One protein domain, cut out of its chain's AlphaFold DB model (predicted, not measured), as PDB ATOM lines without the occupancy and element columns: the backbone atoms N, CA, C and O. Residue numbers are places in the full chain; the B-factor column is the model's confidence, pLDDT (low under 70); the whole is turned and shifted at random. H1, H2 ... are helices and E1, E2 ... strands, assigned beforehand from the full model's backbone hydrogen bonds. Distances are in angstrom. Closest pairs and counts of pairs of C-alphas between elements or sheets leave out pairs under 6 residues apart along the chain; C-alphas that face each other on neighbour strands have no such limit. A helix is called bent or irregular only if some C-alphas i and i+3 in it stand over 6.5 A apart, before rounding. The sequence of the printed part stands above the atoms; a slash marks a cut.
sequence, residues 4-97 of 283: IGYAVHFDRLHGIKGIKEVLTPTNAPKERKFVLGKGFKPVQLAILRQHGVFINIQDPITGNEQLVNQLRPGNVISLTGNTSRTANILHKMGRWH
ATOM      1  N   ILE A   4     189.174-293.598  27.846       55.53
ATOM      2  CA  ILE A   4     189.923-294.846  27.661       55.53
ATOM      3  C   ILE A   4     191.248-294.584  26.931       55.53
ATOM      4  O   ILE A   4     192.284-295.095  27.341       55.53
ATOM      5  N   GLY A   5     191.239-293.742  25.893       54.44
ATOM      6  CA  GLY A   5     192.451-293.330  25.186       54.44
ATOM      7  C   GLY A   5     193.445-292.603  26.092       54.44
ATOM      8  O   GLY A   5     194.636-292.904  26.044       54.44
ATOM      9  N   TYR A   6     192.965-291.716  26.971       60.03
ATOM     10  CA  TYR A   6     193.817-291.031  27.951       60.03
ATOM     11  C   TYR A   6     194.380-292.000  28.997       60.03
ATOM     12  O   TYR A   6     195.581-291.988  29.251       60.03
ATOM     13  N   ALA A   7     193.552-292.892  29.548       58.56
ATOM     14  CA  ALA A   7     193.988-293.889  30.529       58.56
ATOM     15  C   ALA A   7     195.051-294.850  29.959       58.56
ATOM     16  O   ALA A   7     196.038-295.155  30.625       58.56
ATOM     17  N   VAL A   8     194.894-295.276  28.700       58.94
ATOM     18  CA  VAL A   8     195.868-296.129  27.995       58.94
ATOM     19  C   VAL A   8     197.148-295.361  27.641       58.94
ATOM     20  O   VAL A   8     198.240-295.936  27.648       58.94
ATOM     21  N   HIS A   9     197.049-294.063  27.339       58.62
ATOM     22  CA  HIS A   9     198.215-293.221  27.069       58.62
ATOM     23  C   HIS A   9     199.013-292.913  28.346       58.62
ATOM     24  O   HIS A   9     200.239-293.014  28.342       58.62
ATOM     25  N   PHE A  10     198.320-292.634  29.450       62.72
ATOM     26  CA  PHE A  10     198.898-292.443  30.779       62.72
ATOM     27  C   PHE A  10     199.605-293.712  31.282       62.72
ATOM     28  O   PHE A  10     200.727-293.633  31.778       62.72
ATOM     29  N   ASP A  11     199.015-294.895  31.071       59.56
ATOM     30  CA  ASP A  11     199.659-296.185  31.367       59.56
ATOM     31  C   ASP A  11     200.986-296.357  30.612       59.56
ATOM     32  O   ASP A  11     202.006-296.732  31.193       59.56
ATOM     33  N   ARG A  12     201.008-296.010  29.318       57.75
ATOM     34  CA  ARG A  12     202.226-296.093  28.499       57.75
ATOM     35  C   ARG A  12     203.341-295.176  29.019       57.75
ATOM     36  O   ARG A  12     204.507-295.527  28.867       57.75
ATOM     37  N   LEU A  13     202.989-294.039  29.619       63.38
ATOM     38  CA  LEU A  13     203.940-293.080  30.186       63.38
ATOM     39  C   LEU A  13     204.428-293.472  31.590       63.38
ATOM     40  O   LEU A  13     205.564-293.157  31.935       63.38
ATOM     41  N   HIS A  14     203.608-294.170  32.384       65.44
ATOM     42  CA  HIS A  14     203.888-294.426  33.805       65.44
ATOM     43  C   HIS A  14     204.106-295.901  34.185       65.44
ATOM     44  O   HIS A  14     204.432-296.183  35.336       65.44
ATOM     45  N   GLY A  15     203.979-296.849  33.250       56.31
ATOM     46  CA  GLY A  15     204.376-298.250  33.450       56.31
ATOM     47  C   GLY A  15     203.542-299.025  34.481       56.31
ATOM     48  O   GLY A  15     204.054-299.952  35.113       56.31
ATOM     49  N   ILE A  16     202.270-298.660  34.670       59.41
ATOM     50  CA  ILE A  16     201.389-299.224  35.704       59.41
ATOM     51  C   ILE A  16     200.793-300.560  35.218       59.41
ATOM     52  O   ILE A  16     199.770-300.619  34.538       59.41
ATOM     53  N   LYS A  17     201.407-301.684  35.599       48.38
ATOM     54  CA  LYS A  17     200.916-303.028  35.235       48.38
ATOM     55  C   LYS A  17     199.518-303.303  35.826       48.38
ATOM     56  O   LYS A  17     199.376-303.404  37.038       48.38
ATOM     57  N   GLY A  18     198.507-303.459  34.960       53.34
ATOM     58  CA  GLY A  18     197.162-303.959  35.310       53.34
ATOM     59  C   GLY A  18     195.985-303.265  34.604       53.34
ATOM     60  O   GLY A  18     194.934-303.872  34.413       53.34
ATOM     61  N   ILE A  19     196.142-302.022  34.133       49.56
ATOM     62  CA  ILE A  19     195.030-301.256  33.523       49.56
ATOM     63  C   ILE A  19     194.675-301.766  32.108       49.56
ATOM     64  O   ILE A  19     193.502-301.795  31.733       49.56
ATOM     65  N   LYS A  20     195.663-302.251  31.344       42.28
ATOM     66  CA  LYS A  20     195.461-302.887  30.023       42.28
ATOM     67  C   LYS A  20     194.595-304.149  30.059       42.28
ATOM     68  O   LYS A  20     193.954-304.463  29.062       42.28
ATOM     69  N   GLU A  21     194.591-304.867  31.180       44.25
ATOM     70  CA  GLU A  21     193.883-306.143  31.330       44.25
ATOM     71  C   GLU A  21     192.376-305.922  31.547       44.25
ATOM     72  O   GLU A  21     191.550-306.651  31.001       44.25
ATOM     73  N   VAL A  22     192.015-304.829  32.234       47.28
ATOM     74  CA  VAL A  22     190.623-304.398  32.472       47.28
ATOM     75  C   VAL A  22     190.041-303.609  31.283       47.28
ATOM     76  O   VAL A  22     188.832-303.621  31.063       47.28
ATOM     77  N   LEU A  23     190.886-302.947  30.483       45.69
ATOM     78  CA  LEU A  23     190.501-302.126  29.323       45.69
ATOM     79  C   LEU A  23     190.859-302.781  27.974       45.69
ATOM     80  O   LEU A  23     191.324-302.113  27.049       45.69
ATOM     81  N   THR A  24     190.641-304.087  27.827       45.34
ATOM     82  CA  THR A  24     190.653-304.737  26.504       45.34
ATOM     83  C   THR A  24     189.477-304.211  25.656       45.34
ATOM     84  O   THR A  24     188.388-304.023  26.199       45.34
ATOM     85  N   PRO A  25     189.625-303.999  24.329       50.31
ATOM     86  CA  PRO A  25     188.573-303.419  23.476       50.31
ATOM     87  C   PRO A  25     187.238-304.189  23.485       50.31
ATOM     88  O   PRO A  25     186.204-303.619  23.147       50.31
ATOM     89  N   THR A  26     187.242-305.455  23.911       44.91
ATOM     90  CA  THR A  26     186.052-306.311  24.026       44.91
ATOM     91  C   THR A  26     185.251-306.084  25.319       44.91
ATOM     92  O   THR A  26     184.035-306.244  25.303       44.91
ATOM     93  N   ASN A  27     185.904-305.681  26.419       46.69
ATOM     94  CA  ASN A  27     185.290-305.514  27.750       46.69
ATOM     95  C   ASN A  27     185.320-304.067  28.269       46.69
ATOM     96  O   ASN A  27     184.740-303.773  29.316       46.69
ATOM     97  N   ALA A  28     185.977-303.152  27.552       54.03
ATOM     98  CA  ALA A  28     185.999-301.749  27.918       54.03
ATOM     99  C   ALA A  28     184.575-301.159  27.828       54.03
ATOM    100  O   ALA A  28     183.907-301.311  26.799       54.03
ATOM    101  N   PRO A  29     184.083-300.480  28.880       60.91
ATOM    102  CA  PRO A  29     182.766-299.862  28.847       60.91
ATOM    103  C   PRO A  29     182.718-298.832  27.713       60.91
ATOM    104  O   PRO A  29     183.499-297.883  27.694       60.91
ATOM    105  N   LYS A  30     181.812-299.030  26.748       69.38
ATOM    106  CA  LYS A  30     181.663-298.124  25.603       69.38
ATOM    107  C   LYS A  30     181.213-296.747  26.090       69.38
ATOM    108  O   LYS A  30     180.175-296.622  26.738       69.38
ATOM    109  N   GLU A  31     181.995-295.728  25.754       75.38
ATOM    110  CA  GLU A  31     181.631-294.329  25.955       75.38
ATOM    111  C   GLU A  31     180.495-293.980  24.983       75.38
ATOM    112  O   GLU A  31     180.639-294.130  23.769       75.38
ATOM    113  N   ARG A  32     179.338-293.569  25.510       79.44
ATOM    114  CA  ARG A  32     178.152-293.232  24.708       79.44
ATOM    115  C   ARG A  32     177.834-291.751  24.831       79.44
ATOM    116  O   ARG A  32     177.737-291.225  25.941       79.44
ATOM    117  N   LYS A  33     177.625-291.092  23.693       83.00
ATOM    118  CA  LYS A  33     177.258-289.673  23.631       83.00
ATOM    119  C   LYS A  33     175.805-289.482  24.083       83.00
ATOM    120  O   LYS A  33     174.914-290.263  23.740       83.00
ATOM    121  N   PHE A  34     175.562-288.437  24.859       84.69
ATOM    122  CA  PHE A  34     174.274-288.121  25.461       84.69
ATOM    123  C   PHE A  34     174.000-286.623  25.337       84.69
ATOM    124  O   PHE A  34     174.829-285.797  25.721       84.69
ATOM    125  N   VAL A  35     172.835-286.268  24.802       85.56
ATOM    126  CA  VAL A  35     172.421-284.877  24.609       85.56
ATOM    127  C   VAL A  35     171.553-284.436  25.780       85.56
ATOM    128  O   VAL A  35     170.547-285.074  26.105       85.56
ATOM    129  N   LEU A  36     171.934-283.334  26.422       85.69
ATOM    130  CA  LEU A  36     171.208-282.770  27.557       85.69
ATOM    131  C   LEU A  36     169.879-282.157  27.099       85.69
ATOM    132  O   LEU A  36     169.836-281.315  26.207       85.69
ATOM    133  N   GLY A  37     168.777-282.550  27.726       84.56
ATOM    134  CA  GLY A  37     167.440-282.029  27.453       84.56
ATOM    135  C   GLY A  37     167.080-280.827  28.328       84.56
ATOM    136  O   GLY A  37     167.804-280.444  29.243       84.56
ATOM    137  N   LYS A  38     165.896-280.246  28.094       82.88
ATOM    138  CA  LYS A  38     165.371-279.117  28.894       82.88
ATOM    139  C   LYS A  38     165.168-279.455  30.381       82.88
ATOM    140  O   LYS A  38     165.127-278.549  31.203       82.88
ATOM    141  N   GLY A  39     165.038-280.741  30.719       78.75
ATOM    142  CA  GLY A  39     164.902-281.239  32.091       78.75
ATOM    143  C   GLY A  39     166.225-281.416  32.847       78.75
ATOM    144  O   GLY A  39     166.203-281.867  33.994       78.75
ATOM    145  N   PHE A  40     167.360-281.087  32.220       84.31
ATOM    146  CA  PHE A  40     168.684-281.207  32.816       84.31
ATOM    147  C   PHE A  40     168.862-280.281  34.026       84.31
ATOM    148  O   PHE A  40     168.610-279.076  33.957       84.31
ATOM    149  N   LYS A  41     169.359-280.846  35.128       84.44
ATOM    150  CA  LYS A  41     169.843-280.108  36.299       84.44
ATOM    151  C   LYS A  41     171.251-280.597  36.659       84.44
ATOM    152  O   LYS A  41     171.429-281.811  36.757       84.44
ATOM    153  N   PRO A  42     172.217-279.713  36.980       80.62
ATOM    154  CA  PRO A  42     173.587-280.119  37.326       80.62
ATOM    155  C   PRO A  42     173.674-281.154  38.461       80.62
ATOM    156  O   PRO A  42     174.527-282.035  38.434       80.62
ATOM    157  N   VAL A  43     172.738-281.113  39.416       83.25
ATOM    158  CA  VAL A  43     172.638-282.077  40.529       83.25
ATOM    159  C   VAL A  43     172.478-283.524  40.038       83.25
ATOM    160  O   VAL A  43     172.991-284.449  40.662       83.25
ATOM    161  N   GLN A  44     171.824-283.743  38.893       84.06
ATOM    162  CA  GLN A  44     171.638-285.081  38.325       84.06
ATOM    163  C   GLN A  44     172.975-285.724  37.928       84.06
ATOM    164  O   GLN A  44     173.120-286.937  38.064       84.06
ATOM    165  N   LEU A  45     173.977-284.930  37.529       83.19
ATOM    166  CA  LEU A  45     175.318-285.434  37.212       83.19
ATOM    167  C   LEU A  45     176.012-286.022  38.447       83.19
ATOM    168  O   LEU A  45     176.698-287.036  38.344       83.19
ATOM    169  N   ALA A  46     175.808-285.429  39.625       81.94
ATOM    170  CA  ALA A  46     176.357-285.965  40.870       81.94
ATOM    171  C   ALA A  46     175.738-287.330  41.214       81.94
ATOM    172  O   ALA A  46     176.457-288.253  41.594       81.94
ATOM    173  N   ILE A  47     174.428-287.489  40.998       82.50
ATOM    174  CA  ILE A  47     173.713-288.753  41.229       82.50
ATOM    175  C   ILE A  47     174.220-289.845  40.276       82.50
ATOM    176  O   ILE A  47     174.423-290.982  40.696       82.50
ATOM    177  N   LEU A  48     174.475-289.507  39.008       83.31
ATOM    178  CA  LEU A  48     175.059-290.441  38.041       83.31
ATOM    179  C   LEU A  48     176.447-290.932  38.487       83.31
ATOM    180  O   LEU A  48     176.695-292.139  38.474       83.31
ATOM    181  N   ARG A  49     177.314-290.031  38.974       81.50
ATOM    182  CA  ARG A  49     178.637-290.410  39.508       81.50
ATOM    183  C   ARG A  49     178.539-291.336  40.718       81.50
ATOM    184  O   ARG A  49     179.297-292.297  40.799       81.50
ATOM    185  N   GLN A  50     177.588-291.096  41.623       82.38
ATOM    186  CA  GLN A  50     177.349-291.963  42.788       82.38
ATOM    187  C   GLN A  50     176.942-293.391  42.396       82.38
ATOM    188  O   GLN A  50     177.216-294.332  43.132       82.38
ATOM    189  N   HIS A  51     176.327-293.561  41.226       81.06
ATOM    190  CA  HIS A  51     175.935-294.866  40.691       81.06
ATOM    191  C   HIS A  51     177.000-295.482  39.766       81.06
ATOM    192  O   HIS A  51     176.703-296.431  39.040       81.06
ATOM    193  N   GLY A  52     178.234-294.963  39.784       77.25
ATOM    194  CA  GLY A  52     179.353-295.502  39.008       77.25
ATOM    195  C   GLY A  52     179.318-295.155  37.517       77.25
ATOM    196  O   GLY A  52     179.976-295.825  36.723       77.25
ATOM    197  N   VAL A  53     178.552-294.133  37.118       81.94
ATOM    198  CA  VAL A  53     178.562-293.603  35.747       81.94
ATOM    199  C   VAL A  53     179.586-292.474  35.664       81.94
ATOM    200  O   VAL A  53     179.428-291.416  36.279       81.94
ATOM    201  N   PHE A  54     180.637-292.691  34.882       80.12
ATOM    202  CA  PHE A  54     181.630-291.674  34.567       80.12
ATOM    203  C   PHE A  54     181.072-290.708  33.525       80.12
ATOM    204  O   PHE A  54     180.419-291.116  32.564       80.12
ATOM    205  N   ILE A  55     181.334-289.420  33.732       82.38
ATOM    206  CA  ILE A  55     180.833-288.339  32.886       82.38
ATOM    207  C   ILE A  55     182.031-287.599  32.316       82.38
ATOM    208  O   ILE A  55     182.779-286.970  33.067       82.38
ATOM    209  N   ASN A  56     182.168-287.651  30.999       80.00
ATOM    210  CA  ASN A  56     183.067-286.799  30.249       80.00
ATOM    211  C   ASN A  56     182.329-285.514  29.857       80.00
ATOM    212  O   ASN A  56     181.267-285.561  29.233       80.00
ATOM    213  N   ILE A  57     182.890-284.380  30.261       76.12
ATOM    214  CA  ILE A  57     182.318-283.042  30.065       76.12
ATOM    215  C   ILE A  57     182.978-282.313  28.888       76.12
ATOM    216  O   ILE A  57     182.578-281.205  28.546       76.12
ATOM    217  N   GLN A  58     183.992-282.917  28.265       73.00
ATOM    218  CA  GLN A  58     184.503-282.435  26.987       73.00
ATOM    219  C   GLN A  58     183.433-282.640  25.922       73.00
ATOM    220  O   GLN A  58     182.840-283.717  25.853       73.00
ATOM    221  N   ASP A  59     183.198-281.618  25.095       68.19
ATOM    222  CA  ASP A  59     182.310-281.758  23.945       68.19
ATOM    223  C   ASP A  59     182.901-282.845  23.030       68.19
ATOM    224  O   ASP A  59     183.979-282.645  22.463       68.19
ATOM    225  N   PRO A  60     182.237-283.999  22.858       61.47
ATOM    226  CA  PRO A  60     182.783-285.090  22.061       61.47
ATOM    227  C   PRO A  60     182.769-284.793  20.554       61.47
ATOM    228  O   PRO A  60     183.232-285.625  19.774       61.47
ATOM    229  N   ILE A  61     182.207-283.653  20.135       62.88
ATOM    230  CA  ILE A  61     182.172-283.177  18.749       62.88
ATOM    231  C   ILE A  61     183.274-282.139  18.518       62.88
ATOM    232  O   ILE A  61     183.961-282.214  17.504       62.88
ATOM    233  N   THR A  62     183.450-281.172  19.426       64.19
ATOM    234  CA  THR A  62     184.426-280.077  19.232       64.19
ATOM    235  C   THR A  62     185.742-280.267  19.985       64.19
ATOM    236  O   THR A  62     186.675-279.510  19.752       64.19
ATOM    237  N   GLY A  63     185.822-281.222  20.914       63.00
ATOM    238  CA  GLY A  63     187.003-281.464  21.750       63.00
ATOM    239  C   GLY A  63     187.263-280.404  22.827       63.00
ATOM    240  O   GLY A  63     188.243-280.516  23.556       63.00
ATOM    241  N   ASN A  64     186.396-279.395  22.956       68.62
ATOM    242  CA  ASN A  64     186.563-278.318  23.931       68.62
ATOM    243  C   ASN A  64     186.079-278.752  25.315       68.62
ATOM    244  O   ASN A  64     185.018-279.369  25.449       68.62
ATOM    245  N   GLU A  65     186.816-278.369  26.356       65.00
ATOM    246  CA  GLU A  65     186.376-278.556  27.736       65.00
ATOM    247  C   GLU A  65     185.180-277.656  28.048       65.00
ATOM    248  O   GLU A  65     185.242-276.436  27.895       65.00
ATOM    249  N   GLN A  66     184.084-278.264  28.507       66.75
ATOM    250  CA  GLN A  66     182.940-277.530  29.033       66.75
ATOM    251  C   GLN A  66     182.970-277.603  30.556       66.75
ATOM    252  O   GLN A  66     182.993-278.681  31.156       66.75
ATOM    253  N   LEU A  67     182.941-276.441  31.207       73.38
ATOM    254  CA  LEU A  67     182.763-276.390  32.653       73.38
ATOM    255  C   LEU A  67     181.339-276.841  33.004       73.38
ATOM    256  O   LEU A  67     180.383-276.494  32.314       73.38
ATOM    257  N   VAL A  68     181.173-277.534  34.136       70.25
ATOM    258  CA  VAL A  68     179.852-277.994  34.624       70.25
ATOM    259  C   VAL A  68     178.835-276.847  34.692       70.25
ATOM    260  O   VAL A  68     177.664-277.032  34.373       70.25
ATOM    261  N   ASN A  69     179.297-275.647  35.047       71.56
ATOM    262  CA  ASN A  69     178.467-274.449  35.198       71.56
ATOM    263  C   ASN A  69     178.023-273.839  33.857       71.56
ATOM    264  O   ASN A  69     177.143-272.982  33.833       71.56
ATOM    265  N   GLN A  70     178.639-274.252  32.749       77.00
ATOM    266  CA  GLN A  70     178.322-273.789  31.398       77.00
ATOM    267  C   GLN A  70     177.408-274.761  30.643       77.00
ATOM    268  O   GLN A  70     176.891-274.395  29.588       77.00
ATOM    269  N   LEU A  71     177.171-275.962  31.186       80.31
ATOM    270  CA  LEU A  71     176.299-276.959  30.575       80.31
ATOM    271  C   LEU A  71     174.851-276.468  30.516       80.31
ATOM    272  O   LEU A  71     174.222-276.156  31.530       80.31
ATOM    273  N   ARG A  72     174.303-276.458  29.306       80.06
ATOM    274  CA  ARG A  72     172.930-276.082  28.984       80.06
ATOM    275  C   ARG A  72     172.225-277.212  28.229       80.06
ATOM    276  O   ARG A  72     172.881-278.054  27.610       80.06
ATOM    277  N   PRO A  73     170.880-277.219  28.231       81.12
ATOM    278  CA  PRO A  73     170.111-278.048  27.310       81.12
ATOM    279  C   PRO A  73     170.612-277.879  25.867       81.12
ATOM    280  O   PRO A  73     170.741-276.754  25.387       81.12
ATOM    281  N   GLY A  74     170.900-278.991  25.193       75.19
ATOM    282  CA  GLY A  74     171.480-279.059  23.851       75.19
ATOM    283  C   GLY A  74     172.987-279.348  23.814       75.19
ATOM    284  O   GLY A  74     173.499-279.705  22.752       75.19
ATOM    285  N   ASN A  75     173.706-279.241  24.940       80.75
ATOM    286  CA  ASN A  75     175.098-279.692  25.003       80.75
ATOM    287  C   ASN A  75     175.186-281.222  24.987       80.75
ATOM    288  O   ASN A  75     174.294-281.920  25.477       80.75
ATOM    289  N   VAL A  76     176.273-281.727  24.405       81.38
ATOM    290  CA  VAL A  76     176.554-283.159  24.298       81.38
ATOM    291  C   VAL A  76     177.649-283.495  25.296       81.38
ATOM    292  O   VAL A  76     178.701-282.866  25.292       81.38
ATOM    293  N   ILE A  77     177.382-284.483  26.139       84.19
ATOM    294  CA  ILE A  77     178.347-285.071  27.067       84.19
ATOM    295  C   ILE A  77     178.546-286.537  26.699       84.19
ATOM    296  O   ILE A  77     177.717-287.114  25.990       84.19
ATOM    297  N   SER A  78     179.593-287.169  27.215       83.69
ATOM    298  CA  SER A  78     179.753-288.613  27.064       83.69
ATOM    299  C   SER A  78     179.661-289.324  28.405       83.69
ATOM    300  O   SER A  78     180.172-288.852  29.421       83.69
ATOM    301  N   LEU A  79     178.976-290.462  28.410       84.62
ATOM    302  CA  LEU A  79     178.723-291.270  29.594       84.62
ATOM    303  C   LEU A  79     179.356-292.651  29.423       84.62
ATOM    304  O   LEU A  79     179.160-293.301  28.396       84.62
ATOM    305  N   THR A  80     180.053-293.115  30.458       82.50
ATOM    306  CA  THR A  80     180.713-294.427  30.484       82.50
ATOM    307  C   THR A  80     180.345-295.157  31.773       82.50
ATOM    308  O   THR A  80     180.553-294.633  32.864       82.50
ATOM    309  N   GLY A  81     179.798-296.370  31.673       80.06
ATOM    310  CA  GLY A  81     179.415-297.190  32.830       80.06
ATOM    311  C   GLY A  81     178.037-297.838  32.691       80.06
ATOM    312  O   GLY A  81     177.363-297.705  31.668       80.06
ATOM    313  N   ASN A  82     177.606-298.557  33.730       79.06
ATOM    314  CA  ASN A  82     176.300-299.215  33.746       79.06
ATOM    315  C   ASN A  82     175.189-298.192  34.025       79.06
ATOM    316  O   ASN A  82     175.039-297.702  35.142       79.06
ATOM    317  N   THR A  83     174.385-297.895  33.006       79.75
ATOM    318  CA  THR A  83     173.309-296.899  33.088       79.75
ATOM    319  C   THR A  83     171.935-297.484  33.412       79.75
ATOM    320  O   THR A  83     170.973-296.725  33.549       79.75
ATOM    321  N   SER A  84     171.819-298.802  33.608       78.94
ATOM    322  CA  SER A  84     170.535-299.472  33.858       78.94
ATOM    323  C   SER A  84     169.854-298.967  35.132       78.94
ATOM    324  O   SER A  84     168.645-298.752  35.148       78.94
ATOM    325  N   ARG A  85     170.628-298.700  36.193       78.25
ATOM    326  CA  ARG A  85     170.103-298.183  37.474       78.25
ATOM    327  C   ARG A  85     169.736-296.699  37.423       78.25
ATOM    328  O   ARG A  85     168.949-296.229  38.236       78.25
ATOM    329  N   THR A  86     170.277-295.965  36.456       82.31
ATOM    330  CA  THR A  86     170.058-294.525  36.287       82.31
ATOM    331  C   THR A  86     169.165-294.197  35.089       82.31
ATOM    332  O   THR A  86     169.002-293.023  34.758       82.31
ATOM    333  N   ALA A  87     168.557-295.201  34.447       83.38
ATOM    334  CA  ALA A  87     167.775-295.043  33.220       83.38
ATOM    335  C   ALA A  87     166.641-294.011  33.359       83.38
ATOM    336  O   ALA A  87     166.483-293.146  32.501       83.38
ATOM    337  N   ASN A  88     165.919-294.025  34.485       84.12
ATOM    338  CA  ASN A  88     164.844-293.066  34.766       84.12
ATOM    339  C   ASN A  88     165.341-291.619  34.896       84.12
ATOM    340  O   ASN A  88     164.634-290.682  34.524       84.12
ATOM    341  N   ILE A  89     166.550-291.428  35.429       83.94
ATOM    342  CA  ILE A  89     167.168-290.104  35.559       83.94
ATOM    343  C   ILE A  89     167.619-289.634  34.179       83.94
ATOM    344  O   ILE A  89     167.290-288.520  33.782       83.94
ATOM    345  N   LEU A  90     168.293-290.506  33.425       84.31
ATOM    346  CA  LEU A  90     168.753-290.219  32.067       84.31
ATOM    347  C   LEU A  90     167.588-289.849  31.146       84.31
ATOM    348  O   LEU A  90     167.663-288.838  30.462       84.31
ATOM    349  N   HIS A  91     166.469-290.571  31.205       85.12
ATOM    350  CA  HIS A  91     165.297-290.272  30.378       85.12
ATOM    351  C   HIS A  91     164.703-288.874  30.642       85.12
ATOM    352  O   HIS A  91     164.223-288.216  29.723       85.12
ATOM    353  N   LYS A  92     164.760-288.387  31.890       84.62
ATOM    354  CA  LYS A  92     164.323-287.025  32.253       84.62
ATOM    355  C   LYS A  92     165.373-285.963  31.925       84.62
ATOM    356  O   LYS A  92     165.033-284.808  31.676       84.62
ATOM    357  N   MET A  93     166.641-286.353  31.969       84.19
ATOM    358  CA  MET A  93     167.789-285.473  31.794       84.19
ATOM    359  C   MET A  93     168.058-285.151  30.323       84.19
ATOM    360  O   MET A  93     168.595-284.084  30.038       84.19
ATOM    361  N   GLY A  94     167.696-286.034  29.390       85.12
ATOM    362  CA  GLY A  94     168.016-285.863  27.976       85.12
ATOM    363  C   GLY A  94     167.788-287.116  27.135       85.12
ATOM    364  O   GLY A  94     166.960-287.963  27.470       85.12
ATOM    365  N   ARG A  95     168.511-287.214  26.018       84.31
ATOM    366  CA  ARG A  95     168.386-288.310  25.050       84.31
ATOM    367  C   ARG A  95     169.756-288.866  24.689       84.31
ATOM    368  O   ARG A  95     170.741-288.137  24.627       84.31
ATOM    369  N   TRP A  96     169.811-290.168  24.434       80.88
ATOM    370  CA  TRP A  96     170.994-290.781  23.840       80.88
ATOM    371  C   TRP A  96     171.202-290.228  22.434       80.88
ATOM    372  O   TRP A  96     170.236-290.096  21.681       80.88
ATOM    373  N   HIS A  97     172.447-289.907  22.094       72.44
ATOM    374  CA  HIS A  97     172.801-289.592  20.718       72.44
ATOM    375  C   HIS A  97     172.641-290.865  19.873       72.44
ATOM    376  O   HIS A  97     172.970-291.957  20.347       72.44
TER     377      HIS A  97
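AT A GLANCE: This is residues 4 to 97 of the 283 residues of the protein "Aspartate-alanine antiporter" of Lactobacillus panis DSM 6035 (UniProt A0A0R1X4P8). A small, strongly twisted sheet of four strands has two helices, H3 and H4, side by side and running opposite ways, each grazing it; well off from this body, at one end of the longest axis, H1 and H2 make a small separate piece joined to it by residues 23 to 31. Printed are 94 residues, with four named helices and four named strands in the order H1 H2 E1 H3 E2 E3 H4 E4. The sheet runs E2 E3 E1 E4, all antiparallel, and the class is mixed, helices and strands. The whole is only just compact, close to loose, with a radius of gyration of the C-alphas of 14.4 A; it is only just elongated, spanning 43 by 29 by 21 A.

IN THESE COORDINATES: Start in the sheet at C-alpha 32, (178.152, -293.232, 24.708), where E1, residues 32 to 36, begins its 12.9 A. E3, residues 76 to 80, spans 13.5 A, and the short edge strands are E2, residues 54 to 56, and E4, residues 94 to 96, which ends at C-alpha 96, (170.994, -290.781, 23.840). Next look at H3, residues 42 to 50, 13.6 A long, and H4, residues 84 to 93, 14.4 A long. H4 is irregular: C-alphas 85 and 88 are 7.8 A apart. Far off, find C-alpha 4 at (189.923, -294.846, 27.661), where H1, residues 4 to 14, begins its 15.3 A; H2 is residues 19 to 22.

HOW THE PARTS SIT: Between inner strands E3 and E1, N 34 and O 77 are within hydrogen-bond range at 2.8 A. E2 and E3 form a hairpin, with N 54 and O 80 at 2.8 A; E1 and E4 have N 35 and O 95 at 2.8 A. Two split strand-helix-strand units, each made of two strands of the sheet that are not neighbours and a helix that comes between them along the chain, are E1, H3, E2, with E3 between the two strands in the sheet, and E3, H4, E4, with E1 between the two strands in the sheet; both crossovers are right-handed. H3 only grazes the sheet with residues 45 to 49, and H4 with residues 90 to 93. H3 and H4 only just touch, with 3 pairs of C-alphas within 8 A, the closest those of Leu 48 and Thr 86 at 6.7 A, at a shallow tilt of 6 degrees, opposite ways. H1 and H2 only just touch, also with 3 pairs, the closest C-alphas being those of Val 8 and Lys 20 at 7.1 A; neither is on the sheet. Every O i to N i+4 pair is within hydrogen-bond range in H1, against 4 of 5 in H3 and 4 of 6 in H4; H2 is too short for one.

THE WHOLE: The two C-alphas farthest apart, those of Gly 15 and Lys 38, are 43.7 A apart. The printed part has no cut. The link from E2 to E3, residues 57 to 75, is long. Look at the B-factor column: the model's mean pLDDT over the printed part is 72.1, with residues 4 to 30 and 59 to 66 under 70.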